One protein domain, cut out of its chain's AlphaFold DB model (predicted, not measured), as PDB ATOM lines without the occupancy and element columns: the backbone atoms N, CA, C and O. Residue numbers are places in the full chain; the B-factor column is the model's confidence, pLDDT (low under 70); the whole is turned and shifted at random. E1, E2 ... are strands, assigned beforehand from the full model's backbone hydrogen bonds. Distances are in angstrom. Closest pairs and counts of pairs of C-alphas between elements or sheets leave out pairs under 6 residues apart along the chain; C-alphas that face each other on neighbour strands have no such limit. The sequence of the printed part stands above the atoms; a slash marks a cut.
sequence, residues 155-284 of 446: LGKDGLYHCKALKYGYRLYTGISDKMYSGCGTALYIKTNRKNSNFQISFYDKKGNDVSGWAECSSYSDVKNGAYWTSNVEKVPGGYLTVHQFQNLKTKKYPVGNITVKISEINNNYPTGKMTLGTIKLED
ATOM      1  N   LEU A 155     -11.133 -37.016 -32.609       94.25
ATOM      2  CA  LEU A 155     -10.830 -35.774 -31.907       94.25
ATOM      3  C   LEU A 155     -10.828 -36.042 -30.395       94.25
ATOM      4  O   LEU A 155     -11.828 -36.490 -29.841       94.25
ATOM      5  N   GLY A 156      -9.689 -35.816 -29.747       92.56
ATOM      6  CA  GLY A 156      -9.532 -35.927 -28.301       92.56
ATOM      7  C   GLY A 156     -10.009 -34.675 -27.563       92.56
ATOM      8  O   GLY A 156     -10.199 -33.611 -28.157       92.56
ATOM      9  N   LYS A 157     -10.146 -34.787 -26.235       94.25
ATOM     10  CA  LYS A 157     -10.469 -33.654 -25.340       94.25
ATOM     11  C   LYS A 157      -9.383 -32.568 -25.337       94.25
ATOM     12  O   LYS A 157      -9.669 -31.415 -25.052       94.25
ATOM     13  N   ASP A 158      -8.153 -32.926 -25.705       93.44
ATOM     14  CA  ASP A 158      -7.031 -32.003 -25.924       93.44
ATOM     15  C   ASP A 158      -7.155 -31.187 -27.229       93.44
ATOM     16  O   ASP A 158      -6.304 -30.350 -27.550       93.44
ATOM     17  N   GLY A 159      -8.216 -31.434 -28.003       93.38
ATOM     18  CA  GLY A 159      -8.478 -30.779 -29.271       93.38
ATOM     19  C   GLY A 159      -7.526 -31.211 -30.384       93.38
ATOM     20  O   GLY A 159      -7.388 -30.458 -31.351       93.38
ATOM     21  N   LEU A 160      -6.869 -32.371 -30.265       96.31
ATOM     22  CA  LEU A 160      -6.020 -32.979 -31.293       96.31
ATOM     23  C   LEU A 160      -6.676 -34.240 -31.864       96.31
ATOM     24  O   LEU A 160      -7.443 -34.912 -31.179       96.31
ATOM     25  N   TYR A 161      -6.375 -34.587 -33.115       95.62
ATOM     26  CA  TYR A 161      -6.772 -35.882 -33.658       95.62
ATOM     27  C   TYR A 161      -5.768 -36.956 -33.248       95.62
ATOM     28  O   TYR A 161      -4.559 -36.779 -33.403       95.62
ATOM     29  N   HIS A 162      -6.291 -38.077 -32.759       93.75
ATOM     30  CA  HIS A 162      -5.535 -39.255 -32.346       93.75
ATOM     31  C   HIS A 162      -5.969 -40.468 -33.160       93.75
ATOM     32  O   HIS A 162      -7.150 -40.638 -33.472       93.75
ATOM     33  N   CYS A 163      -5.033 -41.361 -33.464       89.00
ATOM     34  CA  CYS A 163      -5.356 -42.669 -34.017       89.00
ATOM     35  C   CYS A 163      -4.417 -43.727 -33.438       89.00
ATOM     36  O   CYS A 163      -3.282 -43.434 -33.081       89.00
ATOM     37  N   LYS A 164      -4.860 -44.989 -33.404       87.06
ATOM     38  CA  LYS A 164      -4.067 -46.111 -32.857       87.06
ATOM     39  C   LYS A 164      -2.720 -46.334 -33.568       87.06
ATOM     40  O   LYS A 164      -1.888 -47.090 -33.077       87.06
ATOM     41  N   ALA A 165      -2.529 -45.749 -34.750       85.50
ATOM     42  CA  ALA A 165      -1.294 -45.857 -35.519       85.50
ATOM     43  C   ALA A 165      -0.212 -44.861 -35.092       85.50
ATOM     44  O   ALA A 165       0.949 -45.091 -35.433       85.50
ATOM     45  N   LEU A 166      -0.585 -43.790 -34.389       90.56
ATOM     46  CA  LEU A 166       0.308 -42.718 -33.971       90.56
ATOM     47  C   LEU A 166       0.359 -42.638 -32.443       90.56
ATOM     48  O   LEU A 166      -0.606 -42.966 -31.757       90.56
ATOM     49  N   LYS A 167       1.512 -42.229 -31.911       92.25
ATOM     50  CA  LYS A 167       1.733 -42.024 -30.477       92.25
ATOM     51  C   LYS A 167       1.232 -40.649 -30.029       92.25
ATOM     52  O   LYS A 167       0.803 -40.502 -28.888       92.25
ATOM     53  N   TYR A 168       1.346 -39.649 -30.896       94.44
ATOM     54  CA  TYR A 168       1.030 -38.258 -30.597       94.44
ATOM     55  C   TYR A 168      -0.250 -37.805 -31.300       94.44
ATOM     56  O   TYR A 168      -0.648 -38.346 -32.335       94.44
ATOM     57  N   GLY A 169      -0.869 -36.773 -30.730       95.19
ATOM     58  CA  GLY A 169      -2.009 -36.093 -31.324       95.19
ATOM     59  C   GLY A 169      -1.546 -35.039 -32.322       95.19
ATOM     60  O   GLY A 169      -0.526 -34.369 -32.118       95.19
ATOM     61  N   TYR A 170      -2.317 -34.858 -33.390       96.12
ATOM     62  CA  TYR A 170      -2.025 -33.877 -34.431       96.12
ATOM     63  C   TYR A 170      -3.291 -33.166 -34.882       96.12
ATOM     64  O   TYR A 170      -4.356 -33.770 -34.977       96.12
ATOM     65  N   ARG A 171      -3.182 -31.880 -35.207       96.50
ATOM     66  CA  ARG A 171      -4.267 -31.145 -35.855       96.50
ATOM     67  C   ARG A 171      -3.712 -30.112 -36.815       96.50
ATOM     68  O   ARG A 171      -2.772 -29.392 -36.486       96.50
ATOM     69  N   LEU A 172      -4.301 -30.079 -38.001       96.69
ATOM     70  CA  LEU A 172      -3.941 -29.170 -39.076       96.69
ATOM     71  C   LEU A 172      -4.746 -27.876 -38.953       96.69
ATOM     72  O   LEU A 172      -5.937 -27.915 -38.652       96.69
ATOM     73  N   TYR A 173      -4.093 -26.751 -39.213       96.62
ATOM     74  CA  TYR A 173      -4.696 -25.427 -39.248       96.62
ATOM     75  C   TYR A 173      -4.269 -24.700 -40.523       96.62
ATOM     76  O   TYR A 173      -3.130 -24.832 -40.981       96.62
ATOM     77  N   THR A 174      -5.197 -23.918 -41.064       93.81
ATOM     78  CA  THR A 174      -5.018 -23.071 -42.249       93.81
ATOM     79  C   THR A 174      -5.417 -21.627 -41.922       93.81
ATOM     80  O   THR A 174      -5.732 -21.300 -40.774       93.81
ATOM     81  N   GLY A 175      -5.388 -20.747 -42.926       89.06
ATOM     82  CA  GLY A 175      -5.740 -19.333 -42.769       89.06
ATOM     83  C   GLY A 175      -4.556 -18.428 -42.426       89.06
ATOM     84  O   GLY A 175      -4.771 -17.320 -41.955       89.06
ATOM     85  N   ILE A 176      -3.321 -18.900 -42.641       91.38
ATOM     86  CA  ILE A 176      -2.128 -18.032 -42.668       91.38
ATOM     87  C   ILE A 176      -2.218 -17.104 -43.890       91.38
ATOM     88  O   ILE A 176      -2.025 -15.898 -43.777       91.38
ATOM     89  N   SER A 177      -2.609 -17.680 -45.026       88.94
ATOM     90  CA  SER A 177      -3.014 -16.960 -46.234       88.94
ATOM     91  C   SER A 177      -4.516 -17.130 -46.434       88.94
ATOM     92  O   SER A 177      -5.077 -18.176 -46.085       88.94
ATOM     93  N   ASP A 178      -5.168 -16.107 -46.988       89.25
ATOM     94  CA  ASP A 178      -6.631 -16.069 -47.141       89.25
ATOM     95  C   ASP A 178      -7.123 -17.206 -48.052       89.25
ATOM     96  O   ASP A 178      -8.161 -17.824 -47.811       89.25
ATOM     97  N   LYS A 179      -6.330 -17.509 -49.086       94.12
ATOM     98  CA  LYS A 179      -6.479 -18.646 -49.996       94.12
ATOM     99  C   LYS A 179      -5.116 -19.306 -50.203       94.12
ATOM    100  O   LYS A 179      -4.079 -18.696 -49.959       94.12
ATOM    101  N   MET A 180      -5.129 -20.557 -50.652       95.25
ATOM    102  CA  MET A 180      -3.924 -21.304 -51.021       95.25
ATOM    103  C   MET A 180      -3.925 -21.498 -52.533       95.25
ATOM    104  O   MET A 180      -4.945 -21.890 -53.097       95.25
ATOM    105  N   TYR A 181      -2.804 -21.221 -53.185       95.56
ATOM    106  CA  TYR A 181      -2.711 -21.125 -54.640       95.56
ATOM    107  C   TYR A 181      -1.829 -22.238 -55.205       95.56
ATOM    108  O   TYR A 181      -0.758 -22.535 -54.677       95.56
ATOM    109  N   SER A 182      -2.281 -22.872 -56.284       94.81
ATOM    110  CA  SER A 182      -1.493 -23.877 -56.999       94.81
ATOM    111  C   SER A 182      -0.202 -23.271 -57.565       94.81
ATOM    112  O   SER A 182      -0.223 -22.182 -58.134       94.81
ATOM    113  N   GLY A 183       0.934 -23.952 -57.414       91.12
ATOM    114  CA  GLY A 183       2.237 -23.442 -57.867       91.12
ATOM    115  C   GLY A 183       2.875 -22.379 -56.962       91.12
ATOM    116  O   GLY A 183       3.972 -21.923 -57.265       91.12
ATOM    117  N   CYS A 184       2.236 -22.019 -55.846       91.94
ATOM    118  CA  CYS A 184       2.832 -21.211 -54.782       91.94
ATOM    119  C   CYS A 184       3.182 -22.087 -53.571       91.94
ATOM    120  O   CYS A 184       2.612 -23.168 -53.378       91.94
ATOM    121  N   GLY A 185       4.090 -21.598 -52.721       92.88
ATOM    122  CA  GLY A 185       4.280 -22.165 -51.390       92.88
ATOM    123  C   GLY A 185       2.961 -22.157 -50.612       92.88
ATOM    124  O   GLY A 185       2.147 -21.249 -50.751       92.88
ATOM    125  N   THR A 186       2.712 -23.187 -49.809       94.19
ATOM    126  CA  THR A 186       1.507 -23.309 -48.980       94.19
ATOM    127  C   THR A 186       1.894 -23.435 -47.519       94.19
ATOM    128  O   THR A 186       2.431 -24.462 -47.101       94.19
ATOM    129  N   ALA A 187       1.610 -22.384 -46.748       94.00
ATOM    130  CA  ALA A 187       1.895 -22.319 -45.322       94.00
ATOM    131  C   ALA A 187       0.826 -23.052 -44.499       94.00
ATOM    132  O   ALA A 187      -0.371 -22.783 -44.626       94.00
ATOM    133  N   LEU A 188       1.258 -23.956 -43.620       95.00
ATOM    134  CA  LEU A 188       0.393 -24.752 -42.750       95.00
ATOM    135  C   LEU A 188       0.907 -24.719 -41.310       95.00
ATOM    136  O   LEU A 188       2.114 -24.774 -41.068       95.00
ATOM    137  N   TYR A 189      -0.020 -24.708 -40.350       96.00
ATOM    138  CA  TYR A 189       0.295 -24.900 -38.936       96.00
ATOM    139  C   TYR A 189      -0.154 -26.286 -38.468       96.00
ATOM    140  O   TYR A 189      -1.306 -26.685 -38.643       96.00
ATOM    141  N   ILE A 190       0.768 -27.019 -37.847       96.19
ATOM    142  CA  ILE A 190       0.535 -28.337 -37.263       96.19
ATOM    143  C   ILE A 190       0.623 -28.219 -35.747       96.19
ATOM    144  O   ILE A 190       1.712 -28.140 -35.172       96.19
ATOM    145  N   LYS A 191      -0.531 -28.263 -35.081       96.50
ATOM    146  CA  LYS A 191      -0.597 -28.369 -33.622       96.50
ATOM    147  C   LYS A 191      -0.330 -29.812 -33.212       96.50
ATOM    148  O   LYS A 191      -0.924 -30.735 -33.771       96.50
ATOM    149  N   THR A 192       0.544 -30.017 -32.231       96.12
ATOM    150  CA  THR A 192       0.867 -31.353 -31.714       96.12
ATOM    151  C   THR A 192       1.456 -31.279 -30.309       96.12
ATOM    152  O   THR A 192       2.130 -30.312 -29.960       96.12
ATOM    153  N   ASN A 193       1.239 -32.326 -29.511       93.94
ATOM    154  CA  ASN A 193       1.913 -32.524 -28.225       93.94
ATOM    155  C   ASN A 193       3.331 -33.119 -28.374       93.94
ATOM    156  O   ASN A 193       4.030 -33.327 -27.380       93.94
ATOM    157  N   ARG A 194       3.787 -33.387 -29.603       92.00
ATOM    158  CA  ARG A 194       5.144 -33.863 -29.879       92.00
ATOM    159  C   ARG A 194       6.182 -32.742 -29.734       92.00
ATOM    160  O   ARG A 194       6.023 -31.646 -30.272       92.00
ATOM    161  N   LYS A 195       7.290 -33.046 -29.046       90.88
ATOM    162  CA  LYS A 195       8.388 -32.094 -28.783       90.88
ATOM    163  C   LYS A 195       9.416 -31.963 -29.916       90.88
ATOM    164  O   LYS A 195      10.025 -30.908 -30.034       90.88
ATOM    165  N   ASN A 196       9.618 -33.003 -30.730       89.31
ATOM    166  CA  ASN A 196      10.580 -32.999 -31.844       89.31
ATOM    167  C   ASN A 196       9.895 -33.061 -33.219       89.31
ATOM    168  O   ASN A 196       8.761 -33.524 -33.343       89.31
ATOM    169  N   SER A 197      10.621 -32.637 -34.254       88.06
ATOM    170  CA  SER A 197      10.169 -32.564 -35.650       88.06
ATOM    171  C   SER A 197      10.239 -33.896 -36.414       88.06
ATOM    172  O   SER A 197      10.074 -33.909 -37.629       88.06
ATOM    173  N   ASN A 198      10.441 -35.037 -35.738       89.50
ATOM    174  CA  ASN A 198      10.548 -36.356 -36.384       89.50
ATOM    175  C   ASN A 198       9.167 -36.904 -36.803       89.50
ATOM    176  O   ASN A 198       8.698 -37.936 -36.312       89.50
ATOM    177  N   PHE A 199       8.497 -36.200 -37.704       91.62
ATOM    178  CA  PHE A 199       7.267 -36.602 -38.369       91.62
ATOM    179  C   PHE A 199       7.305 -36.135 -39.827       91.62
ATOM    180  O   PHE A 199       8.051 -35.232 -40.191       91.62
ATOM    181  N   GLN A 200       6.506 -36.774 -40.670       91.38
ATOM    182  CA  GLN A 200       6.383 -36.462 -42.085       91.38
ATOM    183  C   GLN A 200       4.949 -36.059 -42.394       91.38
ATOM    184  O   GLN A 200       4.011 -36.752 -41.991       91.38
ATOM    185  N   ILE A 201       4.797 -34.988 -43.164       92.25
ATOM    186  CA  ILE A 201       3.529 -34.583 -43.764       92.25
ATOM    187  C   ILE A 201       3.543 -35.046 -45.223       92.25
ATOM    188  O   ILE A 201       4.565 -34.959 -45.904       92.25
ATOM    189  N   SER A 202       2.431 -35.601 -45.688       91.44
ATOM    190  CA  SER A 202       2.268 -36.090 -47.055       91.44
ATOM    191  C   SER A 202       0.941 -35.625 -47.629       91.44
ATOM    192  O   SER A 202      -0.059 -35.534 -46.914       91.44
ATOM    193  N   PHE A 203       0.926 -35.379 -48.930       93.38
ATOM    194  CA  PHE A 203      -0.160 -34.719 -49.634       93.38
ATOM    195  C   PHE A 203      -0.618 -35.576 -50.800       93.38
ATOM    196  O   PHE A 203       0.201 -36.094 -51.558       93.38
ATOM    197  N   TYR A 204      -1.932 -35.731 -50.936       91.75
ATOM    198  CA  TYR A 204      -2.528 -36.580 -51.958       91.75
ATOM    199  C   TYR A 204      -3.610 -35.828 -52.721       91.75
ATOM    200  O   TYR A 204      -4.462 -35.183 -52.108       91.75
ATOM    201  N   ASP A 205      -3.593 -35.927 -54.048       91.19
ATOM    202  CA  ASP A 205      -4.662 -35.382 -54.885       91.19
ATOM    203  C   ASP A 205      -5.973 -36.185 -54.731       91.19
ATOM    204  O   ASP A 205      -6.027 -37.230 -54.073       91.19
ATOM    205  N   LYS A 206      -7.049 -35.721 -55.379       87.12
ATOM    206  CA  LYS A 206      -8.357 -36.405 -55.382       87.12
ATOM    207  C   LYS A 206      -8.324 -37.842 -55.923       87.12
ATOM    208  O   LYS A 206      -9.218 -38.620 -55.622       87.12
ATOM    209  N   LYS A 207      -7.323 -38.185 -56.742       88.00
ATOM    210  CA  LYS A 207      -7.122 -39.528 -57.310       88.00
ATOM    211  C   LYS A 207      -6.249 -40.406 -56.401       88.00
ATOM    212  O   LYS A 207      -5.998 -41.559 -56.733       88.00
ATOM    213  N   GLY A 208      -5.780 -39.876 -55.270       87.44
ATOM    214  CA  GLY A 208      -4.896 -40.564 -54.337       87.44
ATOM    215  C   GLY A 208      -3.427 -40.583 -54.762       87.44
ATOM    216  O   GLY A 208      -2.641 -41.298 -54.138       87.44
ATOM    217  N   ASN A 209      -3.031 -39.819 -55.784       88.81
ATOM    218  CA  ASN A 209      -1.625 -39.707 -56.167       88.81
ATOM    219  C   ASN A 209      -0.876 -38.839 -55.164       88.81
ATOM    220  O   ASN A 209      -1.386 -37.808 -54.728       88.81
ATOM    221  N   ASP A 210       0.351 -39.237 -54.843       89.19
ATOM    222  CA  ASP A 210       1.243 -38.431 -54.019       89.19
ATOM    223  C   ASP A 210       1.664 -37.164 -54.780       89.19
ATOM    224  O   ASP A 210       2.181 -37.237 -55.899       89.19
ATOM    225  N   VAL A 211       1.405 -36.012 -54.169       92.06
ATOM    226  CA  VAL A 211       1.761 -34.676 -54.665       92.06
ATOM    227  C   VAL A 211       2.608 -33.914 -53.647       92.06
ATOM    228  O   VAL A 211       2.718 -32.690 -53.721       92.06
ATOM    229  N   SER A 212       3.199 -34.634 -52.687       85.44
ATOM    230  CA  SER A 212       4.175 -34.088 -51.746       85.44
ATOM    231  C   SER A 212       5.395 -33.644 -52.551       85.44
ATOM    232  O   SER A 212       6.220 -34.470 -52.937       85.44
ATOM    233  N   GLY A 213       5.468 -32.355 -52.879       84.50
ATOM    234  CA  GLY A 213       6.664 -31.770 -53.466       84.50
ATOM    235  C   GLY A 213       7.737 -31.603 -52.393       84.50
ATOM    236  O   GLY A 213       7.985 -32.503 -51.588       84.50
ATOM    237  N   TRP A 214       8.374 -30.442 -52.355       86.50
ATOM    238  CA  TRP A 214       9.381 -30.116 -51.349       86.50
ATOM    239  C   TRP A 214       8.816 -29.164 -50.295       86.50
ATOM    240  O   TRP A 214       7.832 -28.457 -50.522       86.50
ATOM    241  N   ALA A 215       9.426 -29.184 -49.114       86.94
ATOM    242  CA  ALA A 215       9.236 -28.119 -48.145       86.94
ATOM    243  C   ALA A 215      10.161 -26.955 -48.510       86.94
ATOM    244  O   ALA A 215      11.295 -27.169 -48.943       86.94
ATOM    245  N   GLU A 216       9.673 -25.736 -48.344       85.50
ATOM    246  CA  GLU A 216      10.472 -24.529 -48.461       85.50
ATOM    247  C   GLU A 216      11.095 -24.200 -47.107       85.50
ATOM    248  O   GLU A 216      10.408 -24.105 -46.086       85.50
ATOM    249  N   CYS A 217      12.406 -23.995 -47.120       82.44
ATOM    250  CA  CYS A 217      13.174 -23.532 -45.977       82.44
ATOM    251  C   CYS A 217      13.556 -22.073 -46.237       82.44
ATOM    252  O   CYS A 217      14.323 -21.799 -47.157       82.44
ATOM    253  N   SER A 218      12.992 -21.144 -45.467       84.31
ATOM    254  CA  SER A 218      13.249 -19.708 -45.609       84.31
ATOM    255  C   SER A 218      13.157 -19.015 -44.249       84.31
ATOM    256  O   SER A 218      12.840 -19.645 -43.244       84.31
ATOM    257  N   SER A 219      13.453 -17.720 -44.204       84.12
ATOM    258  CA  SER A 219      13.192 -16.859 -43.049       84.12
ATOM    259  C   SER A 219      11.987 -15.968 -43.330       84.12
ATOM    260  O   SER A 219      11.954 -15.305 -44.369       84.12
ATOM    261  N   TYR A 220      11.050 -15.905 -42.387       89.94
ATOM    262  CA  TYR A 220       9.854 -15.069 -42.479       89.94
ATOM    263  C   TYR A 220       9.814 -14.076 -41.320       89.94
ATOM    264  O   TYR A 220      10.003 -14.449 -40.162       89.94
ATOM    265  N   SER A 221       9.576 -12.810 -41.644       89.06
ATOM    266  CA  SER A 221       9.701 -11.669 -40.725       89.06
ATOM    267  C   SER A 221       8.545 -11.598 -39.716       89.06
ATOM    268  O   SER A 221       8.675 -11.017 -38.641       89.06
ATOM    269  N   ASP A 222       7.413 -12.222 -40.043       90.50
ATOM    270  CA  ASP A 222       6.220 -12.361 -39.203       90.50
ATOM    271  C   ASP A 222       6.241 -13.627 -38.322       90.50
ATOM    272  O   ASP A 222       5.263 -13.921 -37.629       90.50
ATOM    273  N   VAL A 223       7.347 -14.381 -38.317       88.56
ATOM    274  CA  VAL A 223       7.533 -15.576 -37.482       88.56
ATOM    275  C   VAL A 223       8.608 -15.312 -36.428       88.56
ATOM    276  O   VAL A 223       9.783 -15.122 -36.737       88.56
ATOM    277  N   LYS A 224       8.209 -15.338 -35.150       72.00
ATOM    278  CA  LYS A 224       9.099 -15.097 -34.004       72.00
ATOM    279  C   LYS A 224      10.286 -16.071 -34.003       72.00
ATOM    280  O   LYS A 224      10.077 -17.277 -34.103       72.00
ATOM    281  N   ASN A 225      11.498 -15.543 -33.796       61.81
ATOM    282  CA  ASN A 225      12.781 -16.223 -34.036       61.81
ATOM    283  C   ASN A 225      12.994 -16.577 -35.516       61.81
ATOM    284  O   ASN A 225      13.429 -17.686 -35.806       61.81
ATOM    285  N   GLY A 226      12.713 -15.637 -36.430       54.69
ATOM    286  CA  GLY A 226      12.853 -15.736 -37.894       54.69
ATOM    287  C   GLY A 226      14.277 -15.976 -38.420       54.69
ATOM    288  O   GLY A 226      14.651 -15.487 -39.486       54.69
ATOM    289  N   ALA A 227      15.087 -16.724 -37.672       60.88
ATOM    290  CA  ALA A 227      16.249 -17.418 -38.174       60.88
ATOM    291  C   ALA A 227      15.856 -18.277 -39.381       60.88
ATOM    292  O   ALA A 227      14.717 -18.723 -39.531       60.88
ATOM    293  N   TYR A 228      16.828 -18.487 -40.257       74.25
ATOM    294  CA  TYR A 228      16.654 -19.315 -41.435       74.25
ATOM    295  C   TYR A 228      16.241 -20.735 -41.027       74.25
ATOM    296  O   TYR A 228      16.945 -21.385 -40.248       74.25
ATOM    297  N   TRP A 229      15.108 -21.217 -41.545       82.00
ATOM    298  CA  TRP A 229      14.627 -22.560 -41.233       82.00
ATOM    299  C   TRP A 229      15.625 -23.587 -41.775       82.00
ATOM    300  O   TRP A 229      15.927 -23.614 -42.964       82.00
ATOM    301  N   THR A 230      16.159 -24.446 -40.910       70.69
ATOM    302  CA  THR A 230      17.122 -25.497 -41.305       70.69
ATOM    303  C   THR A 230      16.453 -26.847 -41.551       70.69
ATOM    304  O   THR A 230      17.106 -27.820 -41.927       70.69
ATOM    305  N   SER A 231      15.138 -26.921 -41.345       80.62
ATOM    306  CA  SER A 231      14.344 -28.135 -41.466       80.62
ATOM    307  C   SER A 231      13.023 -27.838 -42.177       80.62
ATOM    308  O   SER A 231      12.561 -26.702 -42.192       80.62
ATOM    309  N   ASN A 232      12.384 -28.876 -42.724       86.06
ATOM    310  CA  ASN A 232      11.100 -28.781 -43.440       86.06
ATOM    311  C   ASN A 232       9.947 -28.211 -42.590       86.06
ATOM    312  O   ASN A 232       8.862 -27.929 -43.106       86.06
ATOM    313  N   VAL A 233      10.151 -28.119 -41.275       89.38
ATOM    314  CA  VAL A 233       9.218 -27.537 -40.319       89.38
ATOM    315  C   VAL A 233       9.958 -26.622 -39.342       89.38
ATOM    316  O   VAL A 233      11.073 -26.931 -38.925       89.38
ATOM    317  N   GLU A 234       9.319 -25.542 -38.911       90.25
ATOM    318  CA  GLU A 234       9.856 -24.633 -37.893       90.25
ATOM    319  C   GLU A 234       9.084 -24.767 -36.583       90.25
ATOM    320  O   GLU A 234       7.854 -24.901 -36.588       90.25
ATOM    321  N   LYS A 235       9.786 -24.752 -35.442       90.12
ATOM    322  CA  LYS A 235       9.133 -24.880 -34.139       90.12
ATOM    323  C   LYS A 235       8.519 -23.542 -33.748       90.12
ATOM    324  O   LYS A 235       9.206 -22.548 -33.578       90.12
ATOM    325  N   VAL A 236       7.218 -23.552 -33.477       89.81
ATOM    326  CA  VAL A 236       6.493 -22.380 -32.968       89.81
ATOM    327  C   VAL A 236       5.687 -22.750 -31.720       89.81
ATOM    328  O   VAL A 236       5.520 -23.944 -31.426       89.81
ATOM    329  N   PRO A 237       5.161 -21.774 -30.955       89.19
ATOM    330  CA  PRO A 237       4.332 -22.071 -29.794       89.19
ATOM    331  C   PRO A 237       3.206 -23.072 -30.112       89.19
ATOM    332  O   PRO A 237       2.423 -22.906 -31.049       89.19
ATOM    333  N   GLY A 238       3.146 -24.158 -29.337       89.94
ATOM    334  CA  GLY A 238       2.112 -25.196 -29.443       89.94
ATOM    335  C   GLY A 238       2.215 -26.159 -30.637       89.94
ATOM    336  O   GLY A 238       1.389 -27.068 -30.738       89.94
ATOM    337  N   GLY A 239       3.191 -26.009 -31.538       94.31
ATOM    338  CA  GLY A 239       3.216 -26.821 -32.756       94.31
ATOM    339  C   GLY A 239       4.415 -26.571 -33.657       94.31
ATOM    340  O   GLY A 239       5.524 -26.362 -33.163       94.31
ATOM    341  N   TYR A 240       4.171 -26.651 -34.964       94.06
ATOM    342  CA  TYR A 240       5.151 -26.438 -36.025       94.06
ATOM    343  C   TYR A 240       4.521 -25.713 -37.215       94.06
ATOM    344  O   TYR A 240       3.362 -25.973 -37.539       94.06
ATOM    345  N   LEU A 241       5.284 -24.846 -37.873       93.81
ATOM    346  CA  LEU A 241       4.941 -24.293 -39.183       93.81
ATOM    347  C   LEU A 241       5.661 -25.061 -40.281       93.81
ATOM    348  O   LEU A 241       6.733 -25.614 -40.062       93.81
ATOM    349  N   THR A 242       5.076 -25.081 -41.465       92.75
ATOM    350  CA  THR A 242       5.723 -25.588 -42.672       92.75
ATOM    351  C   THR A 242       5.210 -24.822 -43.876       92.75
ATOM    352  O   THR A 242       4.060 -24.379 -43.872       92.75
ATOM    353  N   VAL A 243       6.045 -24.684 -44.899       94.00
ATOM    354  CA  VAL A 243       5.644 -24.169 -46.205       94.00
ATOM    355  C   VAL A 243       5.972 -25.240 -47.228       94.00
ATOM    356  O   VAL A 243       7.097 -25.726 -47.275       94.00
ATOM    357  N   HIS A 244       4.987 -25.654 -48.015       92.25
ATOM    358  CA  HIS A 244       5.154 -26.720 -48.998       92.25
ATOM    359  C   HIS A 244       4.832 -26.237 -50.403       92.25
ATOM    360  O   HIS A 244       3.782 -25.636 -50.617       92.25
ATOM    361  N   GLN A 245       5.686 -26.586 -51.364       89.31
ATOM    362  CA  GLN A 245       5.300 -26.576 -52.768       89.31
ATOM    363  C   GLN A 245       4.769 -27.943 -53.165       89.31
ATOM    364  O   GLN A 245       5.329 -28.986 -52.811       89.31
ATOM    365  N   PHE A 246       3.693 -27.942 -53.939       91.12
ATOM    366  CA  PHE A 246       3.110 -29.158 -54.486       91.12
ATOM    367  C   PHE A 246       3.448 -29.255 -55.954       91.12
ATOM    368  O   PHE A 246       3.189 -28.316 -56.691       91.12
ATOM    369  N   GLN A 247       3.944 -30.400 -56.408       87.56
ATOM    370  CA  GLN A 247       4.121 -30.662 -57.830       87.56
ATOM    371  C   GLN A 247       3.965 -32.155 -58.080       87.56
ATOM    372  O   GLN A 247       4.562 -32.983 -57.391       87.56
ATOM    373  N   ASN A 248       3.190 -32.523 -59.097       82.25
ATOM    374  CA  ASN A 248       3.212 -33.894 -59.571       82.25
ATOM    375  C   ASN A 248       4.560 -34.152 -60.255       82.25
ATOM    376  O   ASN A 248       4.836 -33.621 -61.328       82.25
ATOM    377  N   LEU A 249       5.402 -34.988 -59.651       75.38
ATOM    378  CA  LEU A 249       6.768 -35.204 -60.136       75.38
ATOM    379  C   LEU A 249       6.836 -35.824 -61.539       75.38
ATOM    380  O   LEU A 249       7.842 -35.621 -62.222       75.38
ATOM    381  N   LYS A 250       5.786 -36.547 -61.961       79.44
ATOM    382  CA  LYS A 250       5.699 -37.183 -63.283       79.44
ATOM    383  C   LYS A 250       5.270 -36.194 -64.361       79.44
ATOM    384  O   LYS A 250       5.882 -36.154 -65.417       79.44
ATOM    385  N   THR A 251       4.219 -35.414 -64.107       83.81
ATOM    386  CA  THR A 251       3.650 -34.498 -65.113       83.81
ATOM    387  C   THR A 251       4.209 -33.083 -65.030       83.81
ATOM    388  O   THR A 251       3.918 -32.273 -65.902       83.81
ATOM    389  N   LYS A 252       4.954 -32.765 -63.963       83.00
ATOM    390  CA  LYS A 252       5.420 -31.418 -63.593       83.00
ATOM    391  C   LYS A 252       4.302 -30.389 -63.399       83.00
ATOM    392  O   LYS A 252       4.583 -29.208 -63.232       83.00
ATOM    393  N   LYS A 253       3.040 -30.831 -63.359       87.88
ATOM    394  CA  LYS A 253       1.877 -29.966 -63.141       87.88
ATOM    395  C   LYS A 253       1.628 -29.739 -61.656       87.88
ATOM    396  O   LYS A 253       1.801 -30.649 -60.837       87.88
ATOM    397  N   TYR A 254       1.165 -28.541 -61.336       91.94
ATOM    398  CA  TYR A 254       0.716 -28.189 -60.000       91.94
ATOM    399  C   TYR A 254      -0.712 -28.704 -59.770       91.94
ATOM    400  O   TYR A 254      -1.553 -28.610 -60.668       91.94
ATOM    401  N   PRO A 255      -1.003 -29.330 -58.616       93.12
ATOM    402  CA  PRO A 255      -2.337 -29.843 -58.346       93.12
ATOM    403  C   PRO A 255      -3.307 -28.703 -58.013       93.12
ATOM    404  O   PRO A 255      -2.921 -27.697 -57.418       93.12
ATOM    405  N   VAL A 256      -4.578 -28.881 -58.367       94.00
ATOM    406  CA  VAL A 256      -5.668 -27.929 -58.101       94.00
ATOM    407  C   VAL A 256      -6.815 -28.620 -57.367       94.00
ATOM    408  O   VAL A 256      -7.031 -29.828 -57.514       94.00
ATOM    409  N   GLY A 257      -7.573 -27.852 -56.589       94.38
ATOM    410  CA  GLY A 257      -8.710 -28.332 -55.816       94.38
ATOM    411  C   GLY A 257      -8.308 -29.011 -54.508       94.38
ATOM    412  O   GLY A 257      -7.367 -28.605 -53.830       94.38
ATOM    413  N   ASN A 258      -9.080 -30.022 -54.117       95.12
ATOM    414  CA  ASN A 258      -8.958 -30.668 -52.814       95.12
ATOM    415  C   ASN A 258      -7.710 -31.563 -52.721       95.12
ATOM    416  O   ASN A 258      -7.562 -32.515 -53.491       95.12
ATOM    417  N   ILE A 259      -6.869 -31.296 -51.723       94.94
ATOM    418  CA  ILE A 259      -5.665 -32.052 -51.377       94.94
ATOM    419  C   ILE A 259      -5.838 -32.662 -49.993       94.94
ATOM    420  O   ILE A 259      -6.065 -31.963 -49.006       94.94
ATOM    421  N   THR A 260      -5.716 -33.980 -49.910       95.00
ATOM    422  CA  THR A 260      -5.754 -34.708 -48.642       95.00
ATOM    423  C   THR A 260      -4.402 -34.612 -47.953       95.00
ATOM    424  O   THR A 260      -3.384 -34.999 -48.526       95.00
ATOM    425  N   VAL A 261      -4.403 -34.164 -46.701       95.00
ATOM    426  CA  VAL A 261      -3.202 -34.057 -45.871       95.00
ATOM    427  C   VAL A 261      -3.135 -35.251 -44.931       95.00
ATOM    428  O   VAL A 261      -4.086 -35.553 -44.206       95.00
ATOM    429  N   LYS A 262      -1.996 -35.940 -44.927       93.75
ATOM    430  CA  LYS A 262      -1.706 -37.057 -44.027       93.75
ATOM    431  C   LYS A 262      -0.439 -36.784 -43.237       93.75
ATOM    432  O   LYS A 262       0.464 -36.108 -43.716       93.75
ATOM    433  N   ILE A 263      -0.360 -37.364 -42.049       93.50
ATOM    434  CA  ILE A 263       0.816 -37.309 -41.189       93.50
ATOM    435  C   ILE A 263       1.268 -38.713 -40.800       93.50
ATOM    436  O   ILE A 263       0.450 -39.622 -40.651       93.50
ATOM    437  N   SER A 264       2.580 -38.884 -40.660       92.19
ATOM    438  CA  SER A 264       3.217 -40.115 -40.183       92.19
ATOM    439  C   SER A 264       4.314 -39.749 -39.189       92.19
ATOM    440  O   SER A 264       5.061 -38.804 -39.426       92.19
ATOM    441  N   GLU A 265       4.475 -40.491 -38.098       92.06
ATOM    442  CA  GLU A 265       5.637 -40.296 -37.221       92.06
ATOM    443  C   GLU A 265       6.854 -41.033 -37.767       92.06
ATOM    444  O   GLU A 265       6.715 -42.155 -38.251       92.06
ATOM    445  N   ILE A 266       8.045 -40.451 -37.647       88.31
ATOM    446  CA  ILE A 266       9.289 -41.073 -38.101       88.31
ATOM    447  C   ILE A 266       9.987 -41.724 -36.903       88.31
ATOM    448  O   ILE A 266      10.232 -41.074 -35.884       88.31
ATOM    449  N   ASN A 267      10.326 -43.007 -37.041       81.50
ATOM    450  CA  ASN A 267      11.158 -43.744 -36.094       81.50
ATOM    451  C   ASN A 267      12.259 -44.502 -36.855       81.50
ATOM    452  O   ASN A 267      11.959 -45.233 -37.800       81.50
ATOM    453  N   ASN A 268      13.528 -44.317 -36.472       79.94
ATOM    454  CA  ASN A 268      14.699 -44.886 -37.158       79.94
ATOM    455  C   ASN A 268      14.678 -44.678 -38.687       79.94
ATOM    456  O   ASN A 268      14.942 -45.609 -39.442       79.94
ATOM    457  N   ASN A 269      14.324 -43.471 -39.141       77.00
ATOM    458  CA  ASN A 269      14.165 -43.090 -40.556       77.00
ATOM    459  C   ASN A 269      13.021 -43.781 -41.317       77.00
ATOM    460  O   ASN A 269      12.923 -43.642 -42.535       77.00
ATOM    461  N   TYR A 270      12.121 -44.486 -40.629       75.00
ATOM    462  CA  TYR A 270      10.953 -45.102 -41.252       75.00
ATOM    463  C   TYR A 270       9.658 -44.461 -40.745       75.00
ATOM    464  O   TYR A 270       9.481 -44.326 -39.529       75.00
ATOM    465  N   PRO A 271       8.728 -44.092 -41.646       79.69
ATOM    466  CA  PRO A 271       7.402 -43.677 -41.233       79.69
ATOM    467  C   PRO A 271       6.695 -44.857 -40.563       79.69
ATOM    468  O   PRO A 271       6.686 -45.989 -41.060       79.69
ATOM    469  N   THR A 272       6.110 -44.576 -39.412       75.38
ATOM    470  CA  THR A 272       5.146 -45.433 -38.728       75.38
ATOM    471  C   THR A 272       3.778 -45.282 -39.410       75.38
ATOM    472  O   THR A 272       3.707 -44.821 -40.551       75.38
ATOM    473  N   GLY A 273       2.682 -45.742 -38.799       79.31
ATOM    474  CA  GLY A 273       1.369 -45.676 -39.451       79.31
ATOM    475  C   GLY A 273       0.982 -44.249 -39.880       79.31
ATOM    476  O   GLY A 273       1.566 -43.270 -39.425       79.31
ATOM    477  N   LYS A 274       0.014 -44.127 -40.795       87.75
ATOM    478  CA  LYS A 274      -0.432 -42.830 -41.331       87.75
ATOM    479  C   LYS A 274      -1.785 -42.435 -40.750       87.75
ATOM    480  O   LYS A 274      -2.649 -43.292 -40.571       87.75
ATOM    481  N   MET A 275      -1.989 -41.139 -40.542       91.75
ATOM    482  CA  MET A 275      -3.261 -40.552 -40.126       91.75
ATOM    483  C   MET A 275      -3.657 -39.433 -41.089       91.75
ATOM    484  O   MET A 275      -2.829 -38.588 -41.417       91.75
ATOM    485  N   THR A 276      -4.907 -39.415 -41.546       93.06
ATOM    486  CA  THR A 276      -5.449 -38.275 -42.300       93.06
ATOM    487  C   THR A 276      -5.725 -37.123 -41.336       93.06
ATOM    488  O   THR A 276      -6.336 -37.340 -40.298       93.06
ATOM    489  N   LEU A 277      -5.271 -35.912 -41.659       93.06
ATOM    490  CA  LEU A 277      -5.532 -34.700 -40.868       93.06
ATOM    491  C   LEU A 277      -6.661 -33.839 -41.438       93.06
ATOM    492  O   LEU A 277      -7.141 -32.939 -40.756       93.06
ATOM    493  N   GLY A 278      -7.075 -34.115 -42.673       92.56
ATOM    494  CA  GLY A 278      -8.171 -33.437 -43.351       92.56
ATOM    495  C   GLY A 278      -7.819 -33.106 -44.794       92.56
ATOM    496  O   GLY A 278      -6.915 -33.704 -45.387       92.56
ATOM    497  N   THR A 279      -8.536 -32.133 -45.344       94.75
ATOM    498  CA  THR A 279      -8.403 -31.692 -46.733       94.75
ATOM    499  C   THR A 279      -8.196 -30.184 -46.780       94.75
ATOM    500  O   THR A 279      -8.908 -29.437 -46.114       94.75
ATOM    501  N   ILE A 280      -7.232 -29.741 -47.585       95.31
ATOM    502  CA  ILE A 280      -7.029 -28.334 -47.950       95.31
ATOM    503  C   ILE A 280      -7.462 -28.119 -49.402       95.31
ATOM    504  O   ILE A 280      -7.505 -29.074 -50.175       95.31
ATOM    505  N   LYS A 281      -7.780 -26.882 -49.784       95.06
ATOM    506  CA  LYS A 281      -8.187 -26.534 -51.150       95.06
ATOM    507  C   LYS A 281      -7.153 -25.605 -51.780       95.06
ATOM    508  O   LYS A 281      -6.875 -24.554 -51.213       95.06
ATOM    509  N   LEU A 282      -6.616 -25.996 -52.932       95.69
ATOM    510  CA  LEU A 282      -5.753 -25.158 -53.761       95.69
ATOM    511  C   LEU A 282      -6.569 -24.526 -54.886       95.69
ATOM    512  O   LEU A 282      -7.252 -25.231 -55.632       95.69
ATOM    513  N   GLU A 283      -6.484 -23.211 -55.012       96.31
ATOM    514  CA  GLU A 283      -7.064 -22.468 -56.123       96.31
ATOM    515  C   GLU A 283      -6.232 -22.663 -57.393       96.31
ATOM    516  O   GLU A 283      -5.005 -22.804 -57.346       96.31
ATOM    517  N   ASP A 284      -6.911 -22.672 -58.537       96.12
ATOM    518  CA  ASP A 284      -6.259 -22.678 -59.841       96.12
ATOM    519  C   ASP A 284      -5.687 -21.284 -60.124       96.12
ATOM    520  O   ASP A 284      -6.403 -20.356 -60.507       96.12
TER     521      ASP A 284
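What this domain is: This is residues 155 to 284 of the 446 residues of an uncharacterized protein of Lachnospiraceae bacterium (UniProt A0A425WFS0). Two strongly twisted sheets face each other as a flattened, loosely closed barrel: E1, E2, E6 and E4 make one wall, E3, E7 and E8 the other, with E1 beside E8 along one seam and E4 beside E3 along the other. E5 extends the first wall beyond E6, and residues 216 to 233 loop outward near it. The printed part, 130 residues, has eight named strands, E1 to E8, and no named helix: all strand, though 58 residues lie in named elements, under half. One sheet is branched, the other runs E3, E7, E8, and both are antiparallel. The whole is compact, radius of gyration of the C-alphas 14.4 A, spanning 37 by 35 by 29 A.

How they stand to each other: E6, residues 239 to 246, has E2, residues 186 to 192, on one side, N 188 and O 242 being 2.8 A apart. On the other side lie E4, residues 212 to 215, with N 245 and O 214 at 3.0 A, and E5, residues 234 to 236, in a hairpin with E6, with N 234 and O 241 at 2.8 A. E1, residues 170 to 174, forms a hairpin with E2, N 173 and O 189 at 2.8 A. Its closest C-alpha pair with E8, residues 270 to 283, is Leu 172 and Leu 277, 6.0 A. E8 and E7, residues 257 to 267, form a hairpin, N 259 and O 280 at 2.8 A. E3, residues 199 to 204, neighbours E7, N 202 and O 262 at 2.8 A.

Where its parts are: E1 begins at C-alpha 170 (-2.025, -33.877, -34.431). E6 measures 21.9 A, E7 32.0 A. E8, 32.5 A, bends by 88 degrees at residue 273 and ends at C-alpha 283 (-7.064, -22.468, -56.123).

The domain as a whole: The C-alphas farthest apart, Lys 157 and Thr 251, are 42.2 A apart. The printed part has no cut. The links E1 to E2 and E4 to E5 are long. Residues 225 to 227 have pLDDT under 70.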